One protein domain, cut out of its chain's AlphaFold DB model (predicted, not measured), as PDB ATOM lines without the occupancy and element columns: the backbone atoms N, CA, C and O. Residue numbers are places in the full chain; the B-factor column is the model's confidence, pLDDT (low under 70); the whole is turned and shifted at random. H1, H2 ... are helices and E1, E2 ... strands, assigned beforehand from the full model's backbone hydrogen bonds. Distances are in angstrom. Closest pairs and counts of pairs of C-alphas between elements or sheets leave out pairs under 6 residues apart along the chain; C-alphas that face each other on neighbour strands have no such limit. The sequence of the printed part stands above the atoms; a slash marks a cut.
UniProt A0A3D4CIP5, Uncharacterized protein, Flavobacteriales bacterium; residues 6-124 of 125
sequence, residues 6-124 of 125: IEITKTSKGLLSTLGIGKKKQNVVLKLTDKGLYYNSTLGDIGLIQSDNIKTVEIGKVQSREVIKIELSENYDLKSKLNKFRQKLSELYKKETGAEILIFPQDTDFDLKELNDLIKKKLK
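AT A GLANCE: This is residues 6 to 124 of the 125 residues of an uncharacterized protein of Flavobacteriales bacterium (UniProt A0A3D4CIP5). Two small twisted sheets, E1 E2 E3 E4 and E5 E6 E7, share the helix H3, which packs on both and runs along their strands, while H2 covers the other face of the smaller sheet. A thin arm, residues 13 to 24 with the short helix H1, sticks out from the larger sheet and makes much of the longest span. The printed part has 119 residues with three named helices and seven named strands, in the order E1 H1 E2 E3 E4 E5 E6 H2 E7 H3. The class is mixed, and both sheets are antiparallel, ordered E1 - E2 - E3 - E4 and E5 - E6 - E7. The whole is compact, with a radius of gyration of the C-alphas of 14.8 A and spans of 47 by 32 by 30 A.

IN THESE COORDINATES: The larger sheet holds E1, residues 6 to 12, 19.1 A long from C-alpha 6 at (239.552, 233.039, 194.626); E2, residues 25 to 33, 22.5 A; E3, residues 36 to 41, 16.4 A; and E4, residues 44 to 50, 17.1 A. E2 bends by 56 degrees at residue 30. The other sheet holds E5, residues 54 to 62, 20.1 A; E6, residues 65 to 72, 21.3 A; and E7, residues 101 to 103, 6.7 A. E5 bends by 71 degrees at residue 59. The helices are H1, residues 15 to 18, 5.2 A; H2, residues 84 to 97, 19.9 A; and H3, residues 112 to 123, 16.0 A, ending at C-alpha 123 (242.111, 221.531, 195.453).

HOW THE PARTS SIT: E2, E3 and E4 form a meander, each strand the antiparallel neighbour of the one before. N 8 and O 30 of E1 and E2 are 2.8 A apart, N 38 and O 31 of E3 and E2 2.8 A, and N 37 and O 49 of E3 and E4 2.8 A, each within hydrogen-bond range. So are N 58 and O 69 of the hairpin E5 and E6, 3.0 A, and N 103 and O 68 of E7 and E6, 2.9 A. H3 is on the larger sheet at a height of 10.3 A, over E1 and E2; its closest C-alphas to E2 are Ile 119 and Leu 32, 7.1 A. The sheet E5 E6 E7 is in three layers, with H2 on one face and H3 on the opposite face. H3 has a height of 9.2 A there, and its closest C-alphas to E5 are Lys 120 and Val 57, 6.7 A. H2, at a height of 7.6 A, lies over E7 and runs across the strands at 70 degrees to E7 on the local plane; their closest C-alphas are Ser 90 and Ile 101, 6.5 A. E4 and E5 meet only through their link, and H1 is on neither sheet. In H2 and H3 every O i to N i+4 pair is within hydrogen-bond range; H1 is too short for such a pair.

THE WHOLE: The C-alphas of Gly 20 and Asn 75, 47.4 A apart, are the two farthest apart. The printed part has no cut, and the link from E6 to H2, residues 73 to 83, is long. Mean pLDDT of the printed part is 84.3; residues 11 to 26 are under 70.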
ATOM      1  N   ILE A   6     238.622 232.149 193.928       79.56
ATOM      2  CA  ILE A   6     239.552 233.039 194.626       79.56
ATOM      3  C   ILE A   6     240.546 233.556 193.596       79.56
ATOM      4  O   ILE A   6     241.234 232.764 192.956       79.56
ATOM      5  N   GLU A   7     240.608 234.871 193.418       84.25
ATOM      6  CA  GLU A   7     241.507 235.521 192.465       84.25
ATOM      7  C   GLU A   7     242.521 236.380 193.212       84.25
ATOM      8  O   GLU A   7     242.164 237.262 193.991       84.25
ATOM      9  N   ILE A   8     243.797 236.133 192.945       80.25
ATOM     10  CA  ILE A   8     244.907 236.955 193.407       80.25
ATOM     11  C   ILE A   8     245.323 237.826 192.241       80.25
ATOM     12  O   ILE A   8     245.785 237.348 191.202       80.25
ATOM     13  N   THR A   9     245.141 239.125 192.429       77.69
ATOM     14  CA  THR A   9     245.389 240.123 191.401       77.69
ATOM     15  C   THR A   9     246.600 240.948 191.784       77.69
ATOM     16  O   THR A   9     246.610 241.597 192.825       77.69
ATOM     17  N   LYS A  10     247.605 240.980 190.912       72.94
ATOM     18  CA  LYS A  10     248.750 241.871 191.065       72.94
ATOM     19  C   LYS A  10     248.480 243.166 190.325       72.94
ATOM     20  O   LYS A  10     248.166 243.185 189.132       72.94
ATOM     21  N   THR A  11     248.637 244.275 191.036       65.38
ATOM     22  CA  THR A  11     248.551 245.596 190.419       65.38
ATOM     23  C   THR A  11     249.914 245.970 189.854       65.38
ATOM     24  O   THR A  11     250.855 246.251 190.592       65.38
ATOM     25  N   SER A  12     250.026 246.005 188.531       63.41
ATOM     26  CA  SER A  12     251.221 246.506 187.855       63.41
ATOM     27  C   SER A  12     251.124 248.024 187.664       63.41
ATOM     28  O   SER A  12     250.139 248.548 187.131       63.41
ATOM     29  N   LYS A  13     252.152 248.748 188.122       55.19
ATOM     30  CA  LYS A  13     252.342 250.169 187.810       55.19
ATOM     31  C   LYS A  13     253.337 250.275 186.655       55.19
ATOM     32  O   LYS A  13     254.534 250.121 186.860       55.19
ATOM     33  N   GLY A  14     252.854 250.500 185.436       57.62
ATOM     34  CA  GLY A  14     253.729 250.879 184.319       57.62
ATOM     35  C   GLY A  14     254.256 252.311 184.486       57.62
ATOM     36  O   GLY A  14     253.643 253.098 185.210       57.62
ATOM     37  N   LEU A  15     255.332 252.676 183.775       58.19
ATOM     38  CA  LEU A  15     255.938 254.025 183.823       58.19
ATOM     39  C   LEU A  15     254.920 255.166 183.632       58.19
ATOM     40  O   LEU A  15     254.990 256.203 184.281       58.19
ATOM     41  N   LEU A  16     253.919 254.965 182.774       56.47
ATOM     42  CA  LEU A  16     252.875 255.966 182.540       56.47
ATOM     43  C   LEU A  16     251.942 256.133 183.750       56.47
ATOM     44  O   LEU A  16     251.448 257.224 184.010       56.47
ATOM     45  N   SER A  17     251.720 255.068 184.522       54.41
ATOM     46  CA  SER A  17     250.899 255.112 185.741       54.41
ATOM     47  C   SER A  17     251.644 255.680 186.952       54.41
ATOM     48  O   SER A  17     251.007 256.236 187.842       54.41
ATOM     49  N   THR A  18     252.980 255.590 186.987       60.31
ATOM     50  CA  THR A  18     253.801 256.257 188.016       60.31
ATOM     51  C   THR A  18     253.883 257.764 187.798       60.31
ATOM     52  O   THR A  18     254.043 258.500 188.761       60.31
ATOM     53  N   LEU A  19     253.707 258.218 186.555       66.06
ATOM     54  CA  LEU A  19     253.624 259.633 186.187       66.06
ATOM     55  C   LEU A  19     252.192 260.200 186.266       66.06
ATOM     56  O   LEU A  19     251.970 261.341 185.884       66.06
ATOM     57  N   GLY A  20     251.209 259.419 186.734       58.50
ATOM     58  CA  GLY A  20     249.810 259.858 186.871       58.50
ATOM     59  C   GLY A  20     249.000 259.894 185.567       58.50
ATOM     60  O   GLY A  20     247.839 260.285 185.585       58.50
ATOM     61  N   ILE A  21     249.580 259.453 184.446       63.44
ATOM     62  CA  ILE A  21     248.997 259.573 183.097       63.44
ATOM     63  C   ILE A  21     248.305 258.264 182.658       63.44
ATOM     64  O   ILE A  21     247.435 258.262 181.791       63.44
ATOM     65  N   GLY A  22     248.651 257.126 183.268       58.78
ATOM     66  CA  GLY A  22     248.119 255.802 182.923       58.78
ATOM     67  C   GLY A  22     247.275 255.155 184.024       58.78
ATOM     68  O   GLY A  22     247.619 255.213 185.205       58.78
ATOM     69  N   LYS A  23     246.205 254.446 183.640       58.06
ATOM     70  CA  LYS A  23     245.440 253.589 184.563       58.06
ATOM     71  C   LYS A  23     246.309 252.422 185.046       58.06
ATOM     72  O   LYS A  23     247.002 251.783 184.253       58.06
ATOM     73  N   LYS A  24     246.256 252.132 186.351       62.66
ATOM     74  CA  LYS A  24     246.880 250.936 186.938       62.66
ATOM     75  C   LYS A  24     246.278 249.693 186.274       62.66
ATOM     76  O   LYS A  24     245.056 249.607 186.160       62.66
ATOM     77  N   LYS A  25     247.114 248.744 185.842       65.19
ATOM     78  CA  LYS A  25     246.642 247.478 185.267       65.19
ATOM     79  C   LYS A  25     246.652 246.401 186.341       65.19
ATOM     80  O   LYS A  25     247.706 246.074 186.889       65.19
ATOM     81  N   GLN A  26     245.469 245.885 186.633       69.81
ATOM     82  CA  GLN A  26     245.255 244.721 187.477       69.81
ATOM     83  C   GLN A  26     245.362 243.464 186.613       69.81
ATOM     84  O   GLN A  26     244.631 243.337 185.635       69.81
ATOM     85  N   ASN A  27     246.285 242.567 186.955       77.25
ATOM     86  CA  ASN A  27     246.450 241.282 186.281       77.25
ATOM     87  C   ASN A  27     246.184 240.164 187.289       77.25
ATOM     88  O   ASN A  27     246.785 240.160 188.363       77.25
ATOM     89  N   VAL A  28     245.315 239.217 186.945       82.75
ATOM     90  CA  VAL A  28     245.094 238.016 187.758       82.75
ATOM     91  C   VAL A  28     246.318 237.115 187.614       82.75
ATOM     92  O   VAL A  28     246.618 236.647 186.518       82.75
ATOM     93  N   VAL A  29     247.038 236.909 188.712       85.31
ATOM     94  CA  VAL A  29     248.288 236.136 188.749       85.31
ATOM     95  C   VAL A  29     248.044 234.707 189.212       85.31
ATOM     96  O   VAL A  29     248.691 233.780 188.728       85.31
ATOM     97  N   LEU A  30     247.082 234.520 190.110       87.00
ATOM     98  CA  LEU A  30     246.623 233.210 190.542       87.00
ATOM     99  C   LEU A  30     245.101 233.226 190.596       87.00
ATOM    100  O   LEU A  30     244.512 234.162 191.132       87.00
ATOM    101  N   LYS A  31     244.457 232.189 190.075       88.25
ATOM    102  CA  LYS A  31     243.022 231.982 190.265       88.25
ATOM    103  C   LYS A  31     242.759 230.542 190.669       88.25
ATOM    104  O   LYS A  31     243.183 229.611 189.992       88.25
ATOM    105  N   LEU A  32     242.057 230.369 191.778       87.44
ATOM    106  CA  LEU A  32     241.653 229.080 192.319       87.44
ATOM    107  C   LEU A  32     240.161 228.923 192.101       87.44
ATOM    108  O   LEU A  32     239.371 229.785 192.479       87.44
ATOM    109  N   THR A  33     239.791 227.814 191.487       85.31
ATOM    110  CA  THR A  33     238.405 227.420 191.246       85.31
ATOM    111  C   THR A  33     238.201 226.021 191.802       85.31
ATOM    112  O   THR A  33     239.169 225.308 192.062       85.31
ATOM    113  N   ASP A  34     236.954 225.575 191.891       80.31
ATOM    114  CA  ASP A  34     236.654 224.190 192.277       80.31
ATOM    115  C   ASP A  34     237.194 223.156 191.269       80.31
ATOM    116  O   ASP A  34     237.313 221.975 191.586       80.31
ATOM    117  N   LYS A  35     237.539 223.596 190.052       82.50
ATOM    118  CA  LYS A  35     238.076 222.748 188.981       82.50
ATOM    119  C   LYS A  35     239.602 222.695 188.964       82.50
ATOM    120  O   LYS A  35     240.156 221.769 188.376       82.50
ATOM    121  N   GLY A  36     240.293 223.677 189.547       88.88
ATOM    122  CA  GLY A  36     241.739 223.775 189.398       88.88
ATOM    123  C   GLY A  36     242.349 225.148 189.660       88.88
ATOM    124  O   GLY A  36     241.700 226.063 190.174       88.88
ATOM    125  N   LEU A  37     243.614 225.266 189.263       91.25
ATOM    126  CA  LEU A  37     244.509 226.390 189.515       91.25
ATOM    127  C   LEU A  37     244.942 227.032 188.195       91.25
ATOM    128  O   LEU A  37     245.485 226.372 187.317       91.25
ATOM    129  N   TYR A  38     244.694 228.325 188.050       90.25
ATOM    130  CA  TYR A  38     245.220 229.160 186.977       90.25
ATOM    131  C   TYR A  38     246.408 229.955 187.506       90.25
ATOM    132  O   TYR A  38     246.329 230.506 188.607       90.25
ATOM    133  N   TYR A  39     247.481 230.042 186.722       85.81
ATOM    134  CA  TYR A  39     248.694 230.770 187.088       85.81
ATOM    135  C   TYR A  39     249.209 231.601 185.909       85.81
ATOM    136  O   TYR A  39     249.305 231.119 184.781       85.81
ATOM    137  N   ASN A  40     249.541 232.862 186.183       85.75
ATOM    138  CA  ASN A  40     250.035 233.823 185.203       85.75
ATOM    139  C   ASN A  40     251.073 234.765 185.834       85.75
ATOM    140  O   ASN A  40     250.844 235.967 185.974       85.75
ATOM    141  N   SER A  41     252.213 234.200 186.250       82.25
ATOM    142  CA  SER A  41     253.374 234.975 186.724       82.25
ATOM    143  C   SER A  41     254.655 234.622 185.964       82.25
ATOM    144  O   SER A  41     254.797 234.947 184.787       82.25
ATOM    145  N   THR A  42     255.600 233.932 186.608       82.88
ATOM    146  CA  THR A  42     256.966 233.721 186.118       82.88
ATOM    147  C   THR A  42     257.014 232.830 184.874       82.88
ATOM    148  O   THR A  42     257.738 233.109 183.919       82.88
ATOM    149  N   LEU A  43     256.165 231.800 184.832       84.38
ATOM    150  CA  LEU A  43     255.954 230.960 183.647       84.38
ATOM    151  C   LEU A  43     254.975 231.599 182.638       84.38
ATOM    152  O   LEU A  43     254.681 231.020 181.594       84.38
ATOM    153  N   GLY A  44     254.510 232.820 182.919       83.62
ATOM    154  CA  GLY A  44     253.391 233.491 182.262       83.62
ATOM    155  C   GLY A  44     252.107 232.681 182.304       83.62
ATOM    156  O   GLY A  44     251.952 231.820 183.164       83.62
ATOM    157  N   ASP A  45     251.188 232.990 181.391       87.19
ATOM    158  CA  ASP A  45     249.880 232.342 181.338       87.19
ATOM    159  C   ASP A  45     250.008 230.875 180.905       87.19
ATOM    160  O   ASP A  45     250.272 230.582 179.739       87.19
ATOM    161  N   ILE A  46     249.828 229.963 181.864       85.50
ATOM    162  CA  ILE A  46     249.794 228.510 181.632       85.50
ATOM    163  C   ILE A  46     248.357 227.965 181.585       85.50
ATOM    164  O   ILE A  46     248.132 226.750 181.530       85.50
ATOM    165  N   GLY A  47     247.366 228.857 181.595       85.50
ATOM    166  CA  GLY A  47     245.953 228.529 181.642       85.50
ATOM    167  C   GLY A  47     245.542 227.818 182.930       85.50
ATOM    168  O   GLY A  47     246.262 227.781 183.926       85.50
ATOM    169  N   LEU A  48     244.337 227.246 182.902       89.31
ATOM    170  CA  LEU A  48     243.813 226.447 184.005       89.31
ATOM    171  C   LEU A  48     244.469 225.057 184.012       89.31
ATOM    172  O   LEU A  48     244.444 224.341 183.005       89.31
ATOM    173  N   ILE A  49     245.011 224.674 185.163       91.12
ATOM    174  CA  ILE A  49     245.473 223.327 185.489       91.12
ATOM    175  C   ILE A  49     244.399 222.679 186.348       91.12
ATOM    176  O   ILE A  49     244.098 223.163 187.436       91.12
ATOM    177  N   GLN A  50     243.801 221.600 185.854       91.44
ATOM    178  CA  GLN A  50     242.780 220.873 186.610       91.44
ATOM    179  C   GLN A  50     243.375 220.245 187.877       91.44
ATOM    180  O   GLN A  50     244.525 219.813 187.858       91.44
ATOM    181  N   SER A  51     242.590 220.167 188.955       90.19
ATOM    182  CA  SER A  51     243.058 219.630 190.246       90.19
ATOM    183  C   SER A  51     243.614 218.202 190.140       90.19
ATOM    184  O   SER A  51     244.588 217.854 190.807       90.19
ATOM    185  N   ASP A  52     243.049 217.390 189.244       90.62
ATOM    186  CA  ASP A  52     243.486 216.007 189.008       90.62
ATOM    187  C   ASP A  52     244.901 215.926 188.417       90.62
ATOM    188  O   ASP A  52     245.615 214.953 188.645       90.62
ATOM    189  N   ASN A  53     245.338 216.984 187.730       92.62
ATOM    190  CA  ASN A  53     246.686 217.102 187.175       92.62
ATOM    191  C   ASN A  53     247.695 217.687 188.176       92.62
ATOM    192  O   ASN A  53     248.870 217.823 187.844       92.62
ATOM    193  N   ILE A  54     247.259 218.054 189.384       92.81
ATOM    194  CA  ILE A  54     248.118 218.553 190.461       92.81
ATOM    195  C   ILE A  54     248.358 217.398 191.427       92.81
ATOM    196  O   ILE A  54     247.432 216.894 192.063       92.81
ATOM    197  N   LYS A  55     249.607 216.953 191.530       92.56
ATOM    198  CA  LYS A  55     249.983 215.818 192.370       92.56
ATOM    199  C   LYS A  55     250.145 216.253 193.820       92.56
ATOM    200  O   LYS A  55     249.492 215.688 194.693       92.56
ATOM    201  N   THR A  56     250.951 217.284 194.062       92.94
ATOM    202  CA  THR A  56     251.201 217.826 195.401       92.94
ATOM    203  C   THR A  56     251.275 219.350 195.376       92.94
ATOM    204  O   THR A  56     251.606 219.971 194.363       92.94
ATOM    205  N   VAL A  57     250.934 219.952 196.515       94.25
ATOM    206  CA  VAL A  57     251.156 221.370 196.806       94.25
ATOM    207  C   VAL A  57     251.850 221.431 198.158       94.25
ATOM    208  O   VAL A  57     251.354 220.865 199.131       94.25
ATOM    209  N   GLU A  58     253.004 222.073 198.245       94.50
ATOM    210  CA  GLU A  58     253.747 222.169 199.501       94.50
ATOM    211  C   GLU A  58     254.548 223.459 199.595       94.50
ATOM    212  O   GLU A  58     254.885 224.083 198.593       94.50
ATOM    213  N   ILE A  59     254.895 223.849 200.818       93.56
ATOM    214  CA  ILE A  59     255.858 224.924 201.034       93.56
ATOM    215  C   ILE A  59     257.242 224.302 201.061       93.56
ATOM    216  O   ILE A  59     257.500 223.355 201.801       93.56
ATOM    217  N   GLY A  60     258.155 224.873 200.291       91.50
ATOM    218  CA  GLY A  60     259.563 224.538 200.390       91.50
ATOM    219  C   GLY A  60     260.436 225.772 200.264       91.50
ATOM    220  O   GLY A  60     259.962 226.902 200.364       91.50
ATOM    221  N   LYS A  61     261.737 225.552 200.072       88.94
ATOM    222  CA  LYS A  61     262.722 226.631 199.990       88.94
ATOM    223  C   LYS A  61     263.510 226.568 198.692       88.94
ATOM    224  O   LYS A  61     263.910 225.491 198.262       88.94
ATOM    225  N   VAL A  62     263.763 227.737 198.112       87.81
ATOM    226  CA  VAL A  62     264.635 227.939 196.949       87.81
ATOM    227  C   VAL A  62     265.547 229.116 197.244       87.81
ATOM    228  O   VAL A  62     265.060 230.214 197.499       87.81
ATOM    229  N   GLN A  63     266.865 228.889 197.243       80.75
ATOM    230  CA  GLN A  63     267.877 229.925 197.519       80.75
ATOM    231  C   GLN A  63     267.529 230.777 198.758       80.75
ATOM    232  O   GLN A  63     267.527 232.006 198.719       80.75
ATOM    233  N   SER A  64     267.166 230.098 199.852       82.31
ATOM    234  CA  SER A  64     266.768 230.692 201.139       82.31
ATOM    235  C   SER A  64     265.432 231.448 201.169       82.31
ATOM    236  O   SER A  64     265.094 232.020 202.203       82.31
ATOM    237  N   ARG A  65     264.637 231.423 200.094       86.50
ATOM    238  CA  ARG A  65     263.269 231.965 200.072       86.50
ATOM    239  C   ARG A  65     262.248 230.849 200.189       86.50
ATOM    240  O   ARG A  65     262.389 229.828 199.520       86.50
ATOM    241  N   GLU A  66     261.227 231.051 201.012       91.75
ATOM    242  CA  GLU A  66     260.056 230.175 201.011       91.75
ATOM    243  C   GLU A  66     259.266 230.372 199.717       91.75
ATOM    244  O   GLU A  66     259.137 231.492 199.219       91.75
ATOM    245  N   VAL A  67     258.782 229.271 199.153       92.88
ATOM    246  CA  VAL A  67     257.983 229.233 197.926       92.88
ATOM    247  C   VAL A  67     256.925 228.146 198.053       92.88
ATOM    248  O   VAL A  67     257.149 227.143 198.736       92.88
ATOM    249  N   ILE A  68     255.800 228.310 197.360       93.81
ATOM    250  CA  ILE A  68     254.848 227.211 197.175       93.81
ATOM    251  C   ILE A  68     255.287 226.432 195.945       93.81
ATOM    252  O   ILE A  68     255.408 226.984 194.850       93.81
ATOM    253  N   LYS A  69     255.534 225.149 196.141       94.88
ATOM    254  CA  LYS A  69     255.854 224.172 195.116       94.88
ATOM    255  C   LYS A  69     254.575 223.484 194.678       94.88
ATOM    256  O   LYS A  69     253.798 223.031 195.517       94.88
ATOM    257  N   ILE A  70     254.372 223.400 193.372       93.88
ATOM    258  CA  ILE A  70     253.270 222.648 192.782       93.88
ATOM    259  C   ILE A  70     253.883 221.609 191.850       93.88
ATOM    260  O   ILE A  70     254.473 221.954 190.822       93.88
ATOM    261  N   GLU A  71     253.740 220.346 192.238       94.31
ATOM    262  CA  GLU A  71     254.115 219.196 191.422       94.31
ATOM    263  C   GLU A  71     252.911 218.774 190.579       94.31
ATOM    264  O   GLU A  71     251.787 218.646 191.080       94.31
ATOM    265  N   LEU A  72     253.139 218.547 189.294       93.38
ATOM    266  CA  LEU A  72     252.117 218.105 188.357       93.38
ATOM    267  C   LEU A  72     252.174 216.588 188.167       93.38
ATOM    268  O   LEU A  72     253.207 215.944 188.341       93.38
ATOM    269  N   SER A  73     251.039 215.994 187.807       91.38
ATOM    270  CA  SER A  73     250.987 214.586 187.420       91.38
ATOM    271  C   SER A  73     251.852 214.347 186.181       91.38
ATOM    272  O   SER A  73     251.839 215.169 185.265       91.38
ATOM    273  N   GLU A  74     252.506 213.189 186.091       85.88
ATOM    274  CA  GLU A  74     253.368 212.828 184.950       85.88
ATOM    275  C   GLU A  74     252.644 212.874 183.593       85.88
ATOM    276  O   GLU A  74     253.265 213.136 182.567       85.88
ATOM    277  N   ASN A  75     251.321 212.688 183.599       84.81
ATOM    278  CA  ASN A  75     250.476 212.704 182.404       84.81
ATOM    279  C   ASN A  75     250.125 214.117 181.906       84.81
ATOM    280  O   ASN A  75     249.514 214.258 180.846       84.81
ATOM    281  N   TYR A  76     250.461 215.166 182.658       87.94
ATOM    282  CA  TYR A  76     250.121 216.534 182.291       87.94
ATOM    283  C   TYR A  76     251.246 217.187 181.485       87.94
ATOM    284  O   TYR A  76     252.333 217.463 181.998       87.94
ATOM    285  N   ASP A  77     250.966 217.502 180.221       86.50
ATOM    286  CA  ASP A  77     251.919 218.197 179.359       86.50
ATOM    287  C   ASP A  77     251.896 219.716 179.589       86.50
ATOM    288  O   ASP A  77     251.218 220.478 178.895       86.50
ATOM    289  N   LEU A  78     252.692 220.172 180.558       87.94
ATOM    290  CA  LEU A  78     252.933 221.598 180.773       87.94
ATOM    291  C   LEU A  78     253.738 222.232 179.623       87.94
ATOM    292  O   LEU A  78     253.596 223.429 179.365       87.94
ATOM    293  N   LYS A  79     254.586 221.467 178.919       86.19
ATOM    294  CA  LYS A  79     255.538 222.025 177.945       86.19
ATOM    295  C   LYS A  79     254.823 222.646 176.751       86.19
ATOM    296  O   LYS A  79     255.242 223.718 176.311       86.19
ATOM    297  N   SER A  80     253.732 222.043 176.276       86.94
ATOM    298  CA  SER A  80     252.918 222.583 175.171       86.94
ATOM    299  C   SER A  80     252.357 223.983 175.436       86.94
ATOM    300  O   SER A  80     252.126 224.741 174.495       86.94
ATOM    301  N   LYS A  81     252.182 224.363 176.708       85.56
ATOM    302  CA  LYS A  81     251.667 225.680 177.113       85.56
ATOM    303  C   LYS A  81     252.755 226.738 177.304       85.56
ATOM    304  O   LYS A  81     252.453 227.904 177.543       85.56
ATOM    305  N   LEU A  82     254.025 226.350 177.217       89.19
ATOM    306  CA  LEU A  82     255.171 227.206 177.508       89.19
ATOM    307  C   LEU A  82     255.990 227.489 176.247       89.19
ATOM    308  O   LEU A  82     256.169 226.633 175.385       89.19
ATOM    309  N   ASN A  83     256.578 228.683 176.170       89.69
ATOM    310  CA  ASN A  83     257.617 228.960 175.176       89.69
ATOM    311  C   ASN A  83     258.951 228.287 175.566       89.69
ATOM    312  O   ASN A  83     259.145 227.893 176.714       89.69
ATOM    313  N   LYS A  84     259.912 228.213 174.632       89.81
ATOM    314  CA  LYS A  84     261.213 227.539 174.849       89.81
ATOM    315  C   LYS A  84     261.959 228.002 176.107       89.81
ATOM    316  O   LYS A  84     262.580 227.187 176.782       89.81
ATOM    317  N   PHE A  85     261.925 229.299 176.421       90.38
ATOM    318  CA  PHE A  85     262.590 229.834 177.612       90.38
ATOM    319  C   PHE A  85     261.915 229.343 178.898       90.38
ATOM    320  O   PHE A  85     262.581 228.858 179.808       90.38
ATOM    321  N   ARG A  86     260.583 229.411 178.952       90.88
ATOM    322  CA  ARG A  86     259.793 228.996 180.117       90.88
ATOM    323  C   ARG A  86     259.784 227.484 180.312       90.88
ATOM    324  O   ARG A  86     259.774 227.041 181.451       90.88
ATOM    325  N   GLN A  87     259.851 226.706 179.230       91.75
ATOM    326  CA  GLN A  87     260.061 225.258 179.307       91.75
ATOM    327  C   GLN A  87     261.362 224.946 180.050       91.75
ATOM    328  O   GLN A  87     261.328 224.237 181.049       91.75
ATOM    329  N   LYS A  88     262.483 225.558 179.640       91.75
ATOM    330  CA  LYS A  88     263.772 225.388 180.332       91.75
ATOM    331  C   LYS A  88     263.721 225.842 181.790       91.75
ATOM    332  O   LYS A  88     264.347 225.225 182.643       91.75
ATOM    333  N   LEU A  89     262.982 226.913 182.078       91.00
ATOM    334  CA  LEU A  89     262.816 227.410 183.442       91.00
ATOM    335  C   LEU A  89     262.025 226.430 184.322       91.00
ATOM    336  O   LEU A  89     262.448 226.146 185.435       91.00
ATOM    337  N   SER A  90     260.922 225.875 183.815       91.19
ATOM    338  CA  SER A  90     260.142 224.847 184.519       91.19
ATOM    339  C   SER A  90     260.937 223.546 184.696       91.19
ATOM    340  O   SER A  90     260.908 222.949 185.768       91.19
ATOM    341  N   GLU A  91     261.726 223.141 183.695       93.06
ATOM    342  CA  GLU A  91     262.653 222.006 183.812       93.06
ATOM    343  C   GLU A  91     263.712 222.242 184.898       93.06
ATOM    344  O   GLU A  91     264.006 221.334 185.677       93.06
ATOM    345  N   LEU A  92     264.249 223.463 184.991       91.94
ATOM    346  CA  LEU A  92     265.172 223.846 186.055       91.94
ATOM    347  C   LEU A  92     264.491 223.783 187.428       91.94
ATOM    348  O   LEU A  92     265.064 223.223 188.357       91.94
ATOM    349  N   TYR A  93     263.264 224.296 187.559       92.62
ATOM    350  CA  TYR A  93     262.499 224.196 188.806       92.62
ATOM    351  C   TYR A  93     262.298 222.742 189.221       92.62
ATOM    352  O   TYR A  93     262.592 222.396 190.368       92.62
ATOM    353  N   LYS A  94     261.901 221.877 188.284       92.56
ATOM    354  CA  LYS A  94     261.699 220.454 188.556       92.56
ATOM    355  C   LYS A  94     262.993 219.785 189.009       92.56
ATOM    356  O   LYS A  94     262.981 219.053 189.993       92.56
ATOM    357  N   LYS A  95     264.111 220.074 188.341       91.69
ATOM    358  CA  LYS A  95     265.426 219.515 188.682       91.69
ATOM    359  C   LYS A  95     265.902 219.936 190.074       91.69
ATOM    360  O   LYS A  95     266.398 219.101 190.819       91.69
ATOM    361  N   GLU A  96     265.762 221.215 190.412       89.25
ATOM    362  CA  GLU A  96     266.297 221.774 191.660       89.25
ATOM    363  C   GLU A  96     265.373 221.542 192.863       89.25
ATOM    364  O   GLU A  96     265.826 221.521 194.005       89.25
ATOM    365  N   THR A  97     264.062 221.409 192.633       89.38
ATOM    366  CA  THR A  97     263.067 221.489 193.716       89.38
ATOM    367  C   THR A  97     262.053 220.356 193.751       89.38
ATOM    368  O   THR A  97     261.335 220.249 194.749       89.38
ATOM    369  N   GLY A  98     261.990 219.541 192.693       90.62
ATOM    370  CA  GLY A  98     260.981 218.501 192.495       90.62
ATOM    371  C   GLY A  98     259.651 218.995 191.915       90.62
ATOM    372  O   GLY A  98     258.789 218.168 191.652       90.62
ATOM    373  N   ALA A  99     259.476 220.301 191.685       92.94
ATOM    374  CA  ALA A  99     258.204 220.885 191.253       92.94
ATOM    375  C   ALA A  99     258.307 221.636 189.918       92.94
ATOM    376  O   ALA A  99     259.270 222.359 189.668       92.94
ATOM    377  N   GLU A 100     257.290 221.503 189.065       93.00
ATOM    378  CA  GLU A 100     257.214 222.176 187.764       93.00
ATOM    379  C   GLU A 100     256.878 223.667 187.878       93.00
ATOM    380  O   GLU A 100     257.271 224.457 187.011       93.00
ATOM    381  N   ILE A 101     256.133 224.046 188.919       92.06
ATOM    382  CA  ILE A 101     255.667 225.413 189.155       92.06
ATOM    383  C   ILE A 101     256.072 225.838 190.563       92.06
ATOM    384  O   ILE A 101     255.869 225.117 191.540       92.06
ATOM    385  N   LEU A 102     256.604 227.056 190.653       92.06
ATOM    386  CA  LEU A 102     256.946 227.714 191.905       92.06
ATOM    387  C   LEU A 102     256.179 229.030 191.997       92.06
ATOM    388  O   LEU A 102     256.300 229.874 191.107       92.06
ATOM    389  N   ILE A 103     255.414 229.214 193.071       90.44
ATOM    390  CA  ILE A 103     254.797 230.498 193.407       90.44
ATOM    391  C   ILE A 103     255.700 231.179 194.426       90.44
ATOM    392  O   ILE A 103     255.883 230.694 195.547       90.44
ATOM    393  N   PHE A 104     256.280 232.305 194.022       88.38
ATOM    394  CA  PHE A 104     257.155 233.087 194.879       88.38
ATOM    395  C   PHE A 104     256.357 234.096 195.712       88.38
ATOM    396  O   PHE A 104     255.310 234.558 195.256       88.38
ATOM    397  N   PRO A 105     256.878 234.545 196.870       85.94
ATOM    398  CA  PRO A 105     256.242 235.606 197.648       85.94
ATOM    399  C   PRO A 105     256.022 236.870 196.815       85.94
ATOM    400  O   PRO A 105     255.003 237.520 196.935       85.94
ATOM    401  N   GLN A 106     256.934 237.210 195.896       83.31
ATOM    402  CA  GLN A 106     256.746 238.392 195.049       83.31
ATOM    403  C   GLN A 106     255.608 238.265 194.015       83.31
ATOM    404  O   GLN A 106     255.273 239.258 193.361       83.31
ATOM    405  N   ASP A 107     255.060 237.067 193.794       80.12
ATOM    406  CA  ASP A 107     253.960 236.839 192.850       80.12
ATOM    407  C   ASP A 107     252.598 237.195 193.461       80.12
ATOM    408  O   ASP A 107     251.638 237.416 192.724       80.12
ATOM    409  N   THR A 108     252.515 237.278 194.790       76.62
ATOM    410  CA  THR A 108     251.268 237.379 195.544       76.62
ATOM    411  C   THR A 108     251.441 238.277 196.767       76.62
ATOM    412  O   THR A 108     252.415 238.156 197.492       76.62
ATOM    413  N   ASP A 109     250.475 239.149 197.047       75.94
ATOM    414  CA  ASP A 109     250.491 239.960 198.276       75.94
ATOM    415  C   ASP A 109     249.975 239.173 199.509       75.94
ATOM    416  O   ASP A 109     249.777 239.744 200.579       75.94
ATOM    417  N   PHE A 110     249.733 237.864 199.360       78.12
ATOM    418  CA  PHE A 110     249.313 236.959 200.435       78.12
ATOM    419  C   PHE A 110     250.498 236.337 201.175       78.12
ATOM    420  O   PHE A 110     251.529 236.029 200.574       78.12
ATOM    421  N   ASP A 111     250.290 236.033 202.459       87.56
ATOM    422  CA  ASP A 111     251.170 235.127 203.192       87.56
ATOM    423  C   ASP A 111     251.205 233.746 202.513       87.56
ATOM    424  O   ASP A 111     250.173 233.196 202.113       87.56
ATOM    425  N   LEU A 112     252.404 233.178 202.358       88.44
ATOM    426  CA  LEU A 112     252.572 231.920 201.633       88.44
ATOM    427  C   LEU A 112     251.966 230.719 202.362       88.44
ATOM    428  O   LEU A 112     251.533 229.782 201.690       88.44
ATOM    429  N   LYS A 113     251.928 230.716 203.700       89.94
ATOM    430  CA  LYS A 113     251.314 229.622 204.465       89.94
ATOM    431  C   LYS A 113     249.808 229.656 204.317       89.94
ATOM    432  O   LYS A 113     249.219 228.646 203.941       89.94
ATOM    433  N   GLU A 114     249.211 230.829 204.505       89.50
ATOM    434  CA  GLU A 114     247.775 231.013 204.290       89.50
ATOM    435  C   GLU A 114     247.374 230.660 202.856       89.50
ATOM    436  O   GLU A 114     246.382 229.962 202.634       89.50
ATOM    437  N   LEU A 115     248.176 231.083 201.873       88.69
ATOM    438  CA  LEU A 115     247.933 230.762 200.476       88.69
ATOM    439  C   LEU A 115     248.051 229.259 200.203       88.69
ATOM    440  O   LEU A 115     247.184 228.697 199.537       88.69
ATOM    441  N   ASN A 116     249.085 228.596 200.718       90.56
ATOM    442  CA  ASN A 116     249.248 227.150 200.584       90.56
ATOM    443  C   ASN A 116     248.047 226.394 201.166       90.56
ATOM    444  O   ASN A 116     247.494 225.523 200.496       90.56
ATOM    445  N   ASP A 117     247.609 226.750 202.372       90.44
ATOM    446  CA  ASP A 117     246.478 226.097 203.035       90.44
ATOM    447  C   ASP A 117     245.176 226.312 202.262       90.44
ATOM    448  O   ASP A 117     244.353 225.405 202.126       90.44
ATOM    449  N   LEU A 118     245.003 227.501 201.691       88.81
ATOM    450  CA  LEU A 118     243.855 227.844 200.868       88.81
ATOM    451  C   LEU A 118     243.861 227.079 199.534       88.81
ATOM    452  O   LEU A 118     242.818 226.546 199.146       88.81
ATOM    453  N   ILE A 119     245.021 226.948 198.877       89.38
ATOM    454  CA  ILE A 119     245.195 226.112 197.678       89.38
ATOM    455  C   ILE A 119     244.858 224.656 198.006       89.38
ATOM    456  O   ILE A 119     244.013 224.061 197.338       89.38
ATOM    457  N   LYS A 120     245.459 224.098 199.062       90.19
ATOM    458  CA  LYS A 120     245.220 222.725 199.527       90.19
ATOM    459  C   LYS A 120     243.752 222.460 199.815       90.19
ATOM    460  O   LYS A 120     243.168 221.514 199.292       90.19
ATOM    461  N   LYS A 121     243.114 223.351 200.574       88.50
ATOM    462  CA  LYS A 121     241.698 223.241 200.933       88.50
ATOM    463  C   LYS A 121     240.784 223.286 199.710       88.50
ATOM    464  O   LYS A 121     239.795 222.558 199.674       88.50
ATOM    465  N   LYS A 122     241.094 224.127 198.715       85.69
ATOM    466  CA  LYS A 122     240.301 224.228 197.479       85.69
ATOM    467  C   LYS A 122     240.512 223.054 196.535       85.69
ATOM    468  O   LYS A 122     239.540 222.538 195.997       85.69
ATOM    469  N   LEU A 123     241.756 222.625 196.356       85.44
ATOM    470  CA  LEU A 123     242.111 221.531 195.453       85.44
ATOM    471  C   LEU A 123     241.938 220.142 196.086       85.44
ATOM    472  O   LEU A 123     241.990 219.147 195.368       85.44
ATOM    473  N   LYS A 124     241.693 220.080 197.403       83.12
ATOM    474  CA  LYS A 124     241.650 218.857 198.221       83.12
ATOM    475  C   LYS A 124     242.973 218.076 198.140       83.12
ATOM    476  O   LYS A 124     242.971 216.883 197.837       83.12
TER     477      LYS A 124